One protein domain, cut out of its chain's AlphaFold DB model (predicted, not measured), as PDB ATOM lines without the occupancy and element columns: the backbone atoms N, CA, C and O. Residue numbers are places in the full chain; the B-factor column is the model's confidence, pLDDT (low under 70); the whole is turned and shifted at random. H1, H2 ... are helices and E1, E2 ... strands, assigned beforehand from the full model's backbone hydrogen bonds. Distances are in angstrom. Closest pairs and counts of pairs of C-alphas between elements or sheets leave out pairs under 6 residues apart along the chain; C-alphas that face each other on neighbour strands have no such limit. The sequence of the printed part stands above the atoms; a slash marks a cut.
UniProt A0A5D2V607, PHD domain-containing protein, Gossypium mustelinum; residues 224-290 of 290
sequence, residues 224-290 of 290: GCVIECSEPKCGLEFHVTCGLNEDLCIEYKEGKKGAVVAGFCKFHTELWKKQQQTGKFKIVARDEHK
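AT A GLANCE: This is residues 224 to 290 of the 290 residues of the protein "PHD domain-containing protein" of Gossypium mustelinum (UniProt A0A5D2V607). What shape do these atoms make? A short hairpin, E1 and E2, with H1 at its end, sits at the root of a longer hairpin, E3 and E4. From that root H2 spreads away as the other arm of a V, and residues 278 to 290 fold back across its opening. What is printed? The printed part has 67 residues, with named elements in the order E1, E2, H1, E3, E4, H2, mixed in class, and two antiparallel two-stranded sheets. How large is it? It is compact, with a radius of gyration of the C-alphas of 12.1 A and spans of 30 by 30 by 22 A.

HOW THE PARTS SIT: What comes first? E1, residues 226 to 228, and E2, residues 237 to 239, form an antiparallel hairpin at 148 degrees, with N 227 and O 238 within hydrogen-bond range at 2.9 A. H1, residues 240 to 245, follows by a tight link; the closest C-alphas of E1 and H1, Val 226 and Val 240, are 6.0 A apart. What follows? E3, residues 250 to 255, and E4, residues 258 to 263, form an antiparallel hairpin at 164 degrees, with N 251 and O 262 within hydrogen-bond range at 2.8 A. The closest C-alphas of E1 and E4, Glu 228 and Gly 263, are 6.5 A apart. Where is H2? H2, residues 266 to 277, is apart from E3, and only just apart from H1, at 8.4 A. Every O i to N i+4 pair is within hydrogen-bond range in H1, and 5 of 8 in H2.

IN THESE COORDINATES: Where does E1 begin? C-alpha 226 is at (248.455, 196.001, 263.011). Which elements are longer? From first to last C-alpha E3 measures 16.3 A, E4 16.8 A and H2 17.9 A, ending at (237.027, 174.260, 250.833).

THE WHOLE: How far does it reach? The two C-alphas farthest apart, Asn 245 and Lys 290, are 35.1 A apart, and the printed part has no cut. Where is confidence low? Residues 286 to 290 have pLDDT under 70.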
ATOM      1  N   GLY A 224     246.354 199.396 269.378       72.19
ATOM      2  CA  GLY A 224     246.517 197.960 269.189       72.19
ATOM      3  C   GLY A 224     247.447 197.573 268.037       72.19
ATOM      4  O   GLY A 224     248.090 198.396 267.388       72.19
ATOM      5  N   CYS A 225     247.544 196.266 267.807       80.94
ATOM      6  CA  CYS A 225     248.486 195.683 266.853       80.94
ATOM      7  C   CYS A 225     247.925 195.685 265.426       80.94
ATOM      8  O   CYS A 225     246.780 195.277 265.212       80.94
ATOM      9  N   VAL A 226     248.748 196.076 264.453       86.44
ATOM     10  CA  VAL A 226     248.455 196.001 263.011       86.44
ATOM     11  C   VAL A 226     248.922 194.655 262.448       86.44
ATOM     12  O   VAL A 226     249.981 194.162 262.828       86.44
ATOM     13  N   ILE A 227     248.153 194.072 261.523       89.06
ATOM     14  CA  ILE A 227     248.548 192.903 260.726       89.06
ATOM     15  C   ILE A 227     248.355 193.153 259.223       89.06
ATOM     16  O   ILE A 227     247.384 193.784 258.800       89.06
ATOM     17  N   GLU A 228     249.289 192.642 258.418       90.00
ATOM     18  CA  GLU A 228     249.263 192.703 256.950       90.00
ATOM     19  C   GLU A 228     248.412 191.563 256.358       90.00
ATOM     20  O   GLU A 228     248.405 190.432 256.854       90.00
ATOM     21  N   CYS A 229     247.719 191.834 255.251       90.94
ATOM     22  CA  CYS A 229     247.013 190.822 254.477       90.94
ATOM     23  C   CYS A 229     247.990 189.830 253.814       90.94
ATOM     24  O   CYS A 229     248.686 190.154 252.860       90.94
ATOM     25  N   SER A 230     247.975 188.571 254.251       89.00
ATOM     26  CA  SER A 230     248.948 187.540 253.868       89.00
ATOM     27  C   SER A 230     248.946 187.161 252.377       89.00
ATOM     28  O   SER A 230     249.950 186.638 251.893       89.00
ATOM     29  N   GLU A 231     247.878 187.473 251.631       85.88
ATOM     30  CA  GLU A 231     247.810 187.352 250.164       85.88
ATOM     31  C   GLU A 231     248.983 188.105 249.485       85.88
ATOM     32  O   GLU A 231     249.074 189.325 249.631       85.88
ATOM     33  N   PRO A 232     249.862 187.440 248.701       79.12
ATOM     34  CA  PRO A 232     251.149 187.984 248.224       79.12
ATOM     35  C   PRO A 232     251.059 189.096 247.154       79.12
ATOM     36  O   PRO A 232     252.002 189.320 246.395       79.12
ATOM     37  N   LYS A 233     249.918 189.785 247.058       83.12
ATOM     38  CA  LYS A 233     249.668 190.955 246.195       83.12
ATOM     39  C   LYS A 233     248.855 192.049 246.903       83.12
ATOM     40  O   LYS A 233     248.337 192.944 246.238       83.12
ATOM     41  N   CYS A 234     248.696 191.975 248.227       87.75
ATOM     42  CA  CYS A 234     247.790 192.838 248.981       87.75
ATOM     43  C   CYS A 234     248.487 193.559 250.144       87.75
ATOM     44  O   CYS A 234     248.429 193.108 251.281       87.75
ATOM     45  N   GLY A 235     249.047 194.742 249.878       85.44
ATOM     46  CA  GLY A 235     249.498 195.674 250.920       85.44
ATOM     47  C   GLY A 235     248.334 196.377 251.631       85.44
ATOM     48  O   GLY A 235     248.262 197.601 251.621       85.44
ATOM     49  N   LEU A 236     247.375 195.611 252.166       89.75
ATOM     50  CA  LEU A 236     246.332 196.122 253.057       89.75
ATOM     51  C   LEU A 236     246.615 195.670 254.485       89.75
ATOM     52  O   LEU A 236     246.670 194.475 254.772       89.75
ATOM     53  N   GLU A 237     246.721 196.651 255.365       88.06
ATOM     54  CA  GLU A 237     246.945 196.503 256.797       88.06
ATOM     55  C   GLU A 237     245.654 196.786 257.574       88.06
ATOM     56  O   GLU A 237     244.812 197.583 257.147       88.06
ATOM     57  N   PHE A 238     245.477 196.123 258.717       88.75
ATOM     58  CA  PHE A 238     244.345 196.353 259.614       88.75
ATOM     59  C   PHE A 238     244.703 196.025 261.065       88.75
ATOM     60  O   PHE A 238     245.469 195.098 261.328       88.75
ATOM     61  N   HIS A 239     244.126 196.757 262.024       88.69
ATOM     62  CA  HIS A 239     244.248 196.404 263.439       88.69
ATOM     63  C   HIS A 239     243.609 195.030 263.696       88.69
ATOM     64  O   HIS A 239     242.522 194.751 263.184       88.69
ATOM     65  N   VAL A 240     244.227 194.189 264.531       87.56
ATOM     66  CA  VAL A 240     243.676 192.873 264.926       87.56
ATOM     67  C   VAL A 240     242.267 193.025 265.516       87.56
ATOM     68  O   VAL A 240     241.369 192.247 265.204       87.56
ATOM     69  N   THR A 241     242.045 194.080 266.303       87.31
ATOM     70  CA  THR A 241     240.740 194.470 266.863       87.31
ATOM     71  C   THR A 241     239.703 194.765 265.773       87.31
ATOM     72  O   THR A 241     238.614 194.195 265.796       87.31
ATOM     73  N   CYS A 242     240.040 195.597 264.784       88.75
ATOM     74  CA  CYS A 242     239.180 195.883 263.630       88.75
ATOM     75  C   CYS A 242     238.902 194.627 262.792       88.75
ATOM     76  O   CYS A 242     237.773 194.429 262.351       88.75
ATOM     77  N   GLY A 243     239.905 193.763 262.601       90.25
ATOM     78  CA  GLY A 243     239.762 192.522 261.844       90.25
ATOM     79  C   GLY A 243     238.798 191.532 262.491       90.25
ATOM     80  O   GLY A 243     237.924 190.999 261.811       90.25
ATOM     81  N   LEU A 244     238.898 191.349 263.811       88.50
ATOM     82  CA  LEU A 244     237.954 190.533 264.579       88.50
ATOM     83  C   LEU A 244     236.540 191.138 264.585       88.50
ATOM     84  O   LEU A 244     235.568 190.398 264.482       88.50
ATOM     85  N   ASN A 245     236.411 192.468 264.647       89.25
ATOM     86  CA  ASN A 245     235.111 193.152 264.613       89.25
ATOM     87  C   ASN A 245     234.409 193.098 263.235       89.25
ATOM     88  O   ASN A 245     233.201 193.316 263.173       89.25
ATOM     89  N   GLU A 246     235.133 192.841 262.139       88.81
ATOM     90  CA  GLU A 246     234.578 192.702 260.780       88.81
ATOM     91  C   GLU A 246     234.554 191.243 260.254       88.81
ATOM     92  O   GLU A 246     234.396 191.033 259.048       88.81
ATOM     93  N   ASP A 247     234.711 190.233 261.124       88.12
ATOM     94  CA  ASP A 247     234.768 188.797 260.771       88.12
ATOM     95  C   ASP A 247     235.817 188.450 259.684       88.12
ATOM     96  O   ASP A 247     235.654 187.514 258.874       88.12
ATOM     97  N   LEU A 248     236.920 189.209 259.664       91.56
ATOM     98  CA  LEU A 248     238.061 188.955 258.788       91.56
ATOM     99  C   LEU A 248     238.736 187.640 259.173       91.56
ATOM    100  O   LEU A 248     238.846 187.289 260.348       91.56
ATOM    101  N   CYS A 249     239.205 186.887 258.178       87.88
ATOM    102  CA  CYS A 249     239.873 185.628 258.463       87.88
ATOM    103  C   CYS A 249     241.274 185.890 259.021       87.88
ATOM    104  O   CYS A 249     242.172 186.316 258.294       87.88
ATOM    105  N   ILE A 250     241.439 185.612 260.311       90.88
ATOM    106  CA  ILE A 250     242.726 185.519 260.994       90.88
ATOM    107  C   ILE A 250     242.876 184.056 261.418       90.88
ATOM    108  O   ILE A 250     242.044 183.530 262.158       90.88
ATOM    109  N   GLU A 251     243.894 183.372 260.906       88.19
ATOM    110  CA  GLU A 251     244.082 181.935 261.080       88.19
ATOM    111  C   GLU A 251     245.465 181.631 261.670       88.19
ATOM    112  O   GLU A 251     246.500 181.858 261.043       88.19
ATOM    113  N   TYR A 252     245.467 181.078 262.884       88.62
ATOM    114  CA  TYR A 252     246.658 180.564 263.557       88.62
ATOM    115  C   TYR A 252     246.922 179.105 263.152       88.62
ATOM    116  O   TYR A 252     245.999 178.279 263.061       88.62
ATOM    117  N   LYS A 253     248.195 178.774 262.920       83.75
ATOM    118  CA  LYS A 253     248.690 177.412 262.697       83.75
ATOM    119  C   LYS A 253     250.021 177.213 263.409       83.75
ATOM    120  O   LYS A 253     251.034 177.786 263.021       83.75
ATOM    121  N   GLU A 254     250.031 176.339 264.404       85.75
ATOM    122  CA  GLU A 254     251.269 175.851 265.005       85.75
ATOM    123  C   GLU A 254     251.894 174.758 264.125       85.75
ATOM    124  O   GLU A 254     251.201 173.868 263.619       85.75
ATOM    125  N   GLY A 255     253.207 174.829 263.907       79.56
ATOM    126  CA  GLY A 255     253.948 173.865 263.106       79.56
ATOM    127  C   GLY A 255     255.305 173.522 263.713       79.56
ATOM    128  O   GLY A 255     255.836 174.224 264.565       79.56
ATOM    129  N   LYS A 256     255.935 172.454 263.204       80.12
ATOM    130  CA  LYS A 256     257.263 171.986 263.660       80.12
ATOM    131  C   LYS A 256     258.416 172.993 263.462       80.12
ATOM    132  O   LYS A 256     259.538 172.695 263.850       80.12
ATOM    133  N   LYS A 257     258.158 174.135 262.814       79.94
ATOM    134  CA  LYS A 257     259.099 175.247 262.596       79.94
ATOM    135  C   LYS A 257     258.681 176.535 263.336       79.94
ATOM    136  O   LYS A 257     259.214 177.592 263.032       79.94
ATOM    137  N   GLY A 258     257.725 176.455 264.266       82.88
ATOM    138  CA  GLY A 258     257.132 177.605 264.952       82.88
ATOM    139  C   GLY A 258     255.671 177.848 264.565       82.88
ATOM    140  O   GLY A 258     255.086 177.118 263.758       82.88
ATOM    141  N   ALA A 259     255.079 178.871 265.174       85.25
ATOM    142  CA  ALA A 259     253.718 179.313 264.898       85.25
ATOM    143  C   ALA A 259     253.659 180.259 263.691       85.25
ATOM    144  O   ALA A 259     254.556 181.074 263.486       85.25
ATOM    145  N   VAL A 260     252.580 180.174 262.915       86.50
ATOM    146  CA  VAL A 260     252.282 181.084 261.803       86.50
ATOM    147  C   VAL A 260     250.887 181.667 262.004       86.50
ATOM    148  O   VAL A 260     249.916 180.926 262.174       86.50
ATOM    149  N   VAL A 261     250.787 182.994 261.957       88.88
ATOM    150  CA  VAL A 261     249.524 183.734 261.865       88.88
ATOM    151  C   VAL A 261     249.370 184.208 260.426       88.88
ATOM    152  O   VAL A 261     250.278 184.838 259.890       88.88
ATOM    153  N   ALA A 262     248.225 183.926 259.807       90.25
ATOM    154  CA  ALA A 262     247.822 184.544 258.547       90.25
ATOM    155  C   ALA A 262     246.592 185.429 258.775       90.25
ATOM    156  O   ALA A 262     245.667 185.025 259.478       90.25
ATOM    157  N   GLY A 263     246.567 186.615 258.175       91.75
ATOM    158  CA  GLY A 263     245.434 187.539 258.202       91.75
ATOM    159  C   GLY A 263     244.988 187.875 256.785       91.75
ATOM    160  O   GLY A 263     245.819 188.060 255.904       91.75
ATOM    161  N   PHE A 264     243.685 187.976 256.537       92.50
ATOM    162  CA  PHE A 264     243.147 188.298 255.213       92.50
ATOM    163  C   PHE A 264     242.191 189.485 255.288       92.50
ATOM    164  O   PHE A 264     241.229 189.470 256.051       92.50
ATOM    165  N   CYS A 265     242.408 190.502 254.450       92.06
ATOM    166  CA  CYS A 265     241.515 191.660 254.377       92.06
ATOM    167  C   CYS A 265     240.090 191.262 253.929       92.06
ATOM    168  O   CYS A 265     239.852 190.136 253.480       92.06
ATOM    169  N   LYS A 266     239.133 192.198 253.992       90.25
ATOM    170  CA  LYS A 266     237.709 191.962 253.668       90.25
ATOM    171  C   LYS A 266     237.486 191.244 252.328       90.25
ATOM    172  O   LYS A 266     236.717 190.289 252.262       90.25
ATOM    173  N   PHE A 267     238.213 191.646 251.283       89.12
ATOM    174  CA  PHE A 267     238.117 191.051 249.945       89.12
ATOM    175  C   PHE A 267     238.761 189.656 249.855       89.12
ATOM    176  O   PHE A 267     238.205 188.755 249.226       89.12
ATOM    177  N   HIS A 268     239.905 189.444 250.513       90.25
ATOM    178  CA  HIS A 268     240.608 188.156 250.486       90.25
ATOM    179  C   HIS A 268     240.026 187.128 251.464       90.25
ATOM    180  O   HIS A 268     240.143 185.934 251.216       90.25
ATOM    181  N   THR A 269     239.300 187.553 252.502       91.12
ATOM    182  CA  THR A 269     238.588 186.669 253.440       91.12
ATOM    183  C   THR A 269     237.595 185.739 252.729       91.12
ATOM    184  O   THR A 269     237.528 184.552 253.047       91.12
ATOM    185  N   GLU A 270     236.848 186.231 251.735       87.44
ATOM    186  CA  GLU A 270     235.960 185.378 250.931       87.44
ATOM    187  C   GLU A 270     236.721 184.396 250.035       87.44
ATOM    188  O   GLU A 270     236.311 183.244 249.881       87.44
ATOM    189  N   LEU A 271     237.806 184.859 249.410       87.81
ATOM    190  CA  LEU A 271     238.628 184.048 248.514       87.81
ATOM    191  C   LEU A 271     239.348 182.941 249.293       87.81
ATOM    192  O   LEU A 271     239.353 181.798 248.845       87.81
ATOM    193  N   TRP A 272     239.846 183.243 250.493       87.50
ATOM    194  CA  TRP A 272     240.454 182.277 251.401       87.50
ATOM    195  C   TRP A 272     239.452 181.221 251.884       87.50
ATOM    196  O   TRP A 272     239.715 180.027 251.753       87.50
ATOM    197  N   LYS A 273     238.252 181.630 252.330       86.19
ATOM    198  CA  LYS A 273     237.167 180.700 252.712       86.19
ATOM    199  C   LYS A 273     236.792 179.749 251.555       86.19
ATOM    200  O   LYS A 273     236.551 178.567 251.788       86.19
ATOM    201  N   LYS A 274     236.816 180.226 250.301       86.88
ATOM    202  CA  LYS A 274     236.626 179.397 249.089       86.88
ATOM    203  C   LYS A 274     237.835 178.483 248.808       86.88
ATOM    204  O   LYS A 274     237.646 177.321 248.464       86.88
ATOM    205  N   GLN A 275     239.070 178.960 248.990       84.06
ATOM    206  CA  GLN A 275     240.290 178.156 248.817       84.06
ATOM    207  C   GLN A 275     240.395 177.015 249.843       84.06
ATOM    208  O   GLN A 275     240.687 175.886 249.442       84.06
ATOM    209  N   GLN A 276     240.092 177.265 251.123       82.06
ATOM    210  CA  GLN A 276     240.066 176.244 252.183       82.06
ATOM    211  C   GLN A 276     239.168 175.051 251.809       82.06
ATOM    212  O   GLN A 276     239.587 173.903 251.944       82.06
ATOM    213  N   GLN A 277     237.972 175.306 251.261       81.12
ATOM    214  CA  GLN A 277     237.027 174.260 250.833       81.12
ATOM    215  C   GLN A 277     237.585 173.335 249.738       81.12
ATOM    216  O   GLN A 277     237.143 172.196 249.621       81.12
ATOM    217  N   THR A 278     238.570 173.785 248.952       79.44
ATOM    218  CA  THR A 278     239.217 172.943 247.926       79.44
ATOM    219  C   THR A 278     240.287 172.002 248.485       79.44
ATOM    220  O   THR A 278     240.791 171.161 247.743       79.44
ATOM    221  N   GLY A 279     240.706 172.172 249.748       72.62
ATOM    222  CA  GLY A 279     241.785 171.402 250.385       72.62
ATOM    223  C   GLY A 279     243.183 171.567 249.762       72.62
ATOM    224  O   GLY A 279     244.148 170.989 250.256       72.62
ATOM    225  N   LYS A 280     243.313 172.347 248.679       74.31
ATOM    226  CA  LYS A 280     244.531 172.467 247.861       74.31
ATOM    227  C   LYS A 280     245.554 173.464 248.417       74.31
ATOM    228  O   LYS A 280     246.723 173.412 248.041       74.31
ATOM    229  N   PHE A 281     245.121 174.371 249.288       70.12
ATOM    230  CA  PHE A 281     245.927 175.467 249.822       70.12
ATOM    231  C   PHE A 281     246.182 175.277 251.318       70.12
ATOM    232  O   PHE A 281     245.338 174.758 252.047       70.12
ATOM    233  N   LYS A 282     247.362 175.700 251.774       74.00
ATOM    234  CA  LYS A 282     247.797 175.604 253.168       74.00
ATOM    235  C   LYS A 282     248.607 176.845 253.526       74.00
ATOM    236  O   LYS A 282     249.438 177.273 252.731       74.00
ATOM    237  N   ILE A 283     248.406 177.373 254.733       79.50
ATOM    238  CA  ILE A 283     249.274 178.413 255.294       79.50
ATOM    239  C   ILE A 283     250.683 177.843 255.485       79.50
ATOM    240  O   ILE A 283     250.882 176.810 256.135       79.50
ATOM    241  N   VAL A 284     251.652 178.544 254.913       74.00
ATOM    242  CA  VAL A 284     253.090 178.379 255.119       74.00
ATOM    243  C   VAL A 284     253.613 179.764 255.503       74.00
ATOM    244  O   VAL A 284     253.030 180.767 255.087       74.00
ATOM    245  N   ALA A 285     254.669 179.837 256.314       71.62
ATOM    246  CA  ALA A 285     255.350 181.108 256.545       71.62
ATOM    247  C   ALA A 285     255.822 181.697 255.203       71.62
ATOM    248  O   ALA A 285     256.209 180.947 254.304       71.62
ATOM    249  N   ARG A 286     255.795 183.026 255.063       68.75
ATOM    250  CA  ARG A 286     256.531 183.689 253.981       68.75
ATOM    251  C   ARG A 286     258.021 183.502 254.282       68.75
ATOM    252  O   ARG A 286     258.456 183.874 255.366       68.75
ATOM    253  N   ASP A 287     258.777 182.917 253.358       67.69
ATOM    254  CA  ASP A 287     260.235 182.897 253.470       67.69
ATOM    255  C   ASP A 287     260.751 184.329 253.250       67.69
ATOM    256  O   ASP A 287     260.521 184.926 252.196       67.69
ATOM    257  N   GLU A 288     261.413 184.905 254.254       57.12
ATOM    258  CA  GLU A 288     262.008 186.237 254.149       57.12
ATOM    259  C   GLU A 288     263.197 186.199 253.177       57.12
ATOM    260  O   GLU A 288     264.172 185.471 253.384       57.12
ATOM    261  N   HIS A 289     263.117 186.979 252.095       53.16
ATOM    262  CA  HIS A 289     264.202 187.098 251.123       53.16
ATOM    263  C   HIS A 289     265.370 187.892 251.722       53.16
ATOM    264  O   HIS A 289     265.332 189.121 251.790       53.16
ATOM    265  N   LYS A 290     266.387 187.144 252.155       36.12
ATOM    266  CA  LYS A 290     267.653 187.601 252.738       36.12
ATOM    267  C   LYS A 290     268.721 187.912 251.686       36.12
ATOM    268  O   LYS A 290     268.755 187.186 250.668       36.12
TER     269      LYS A 290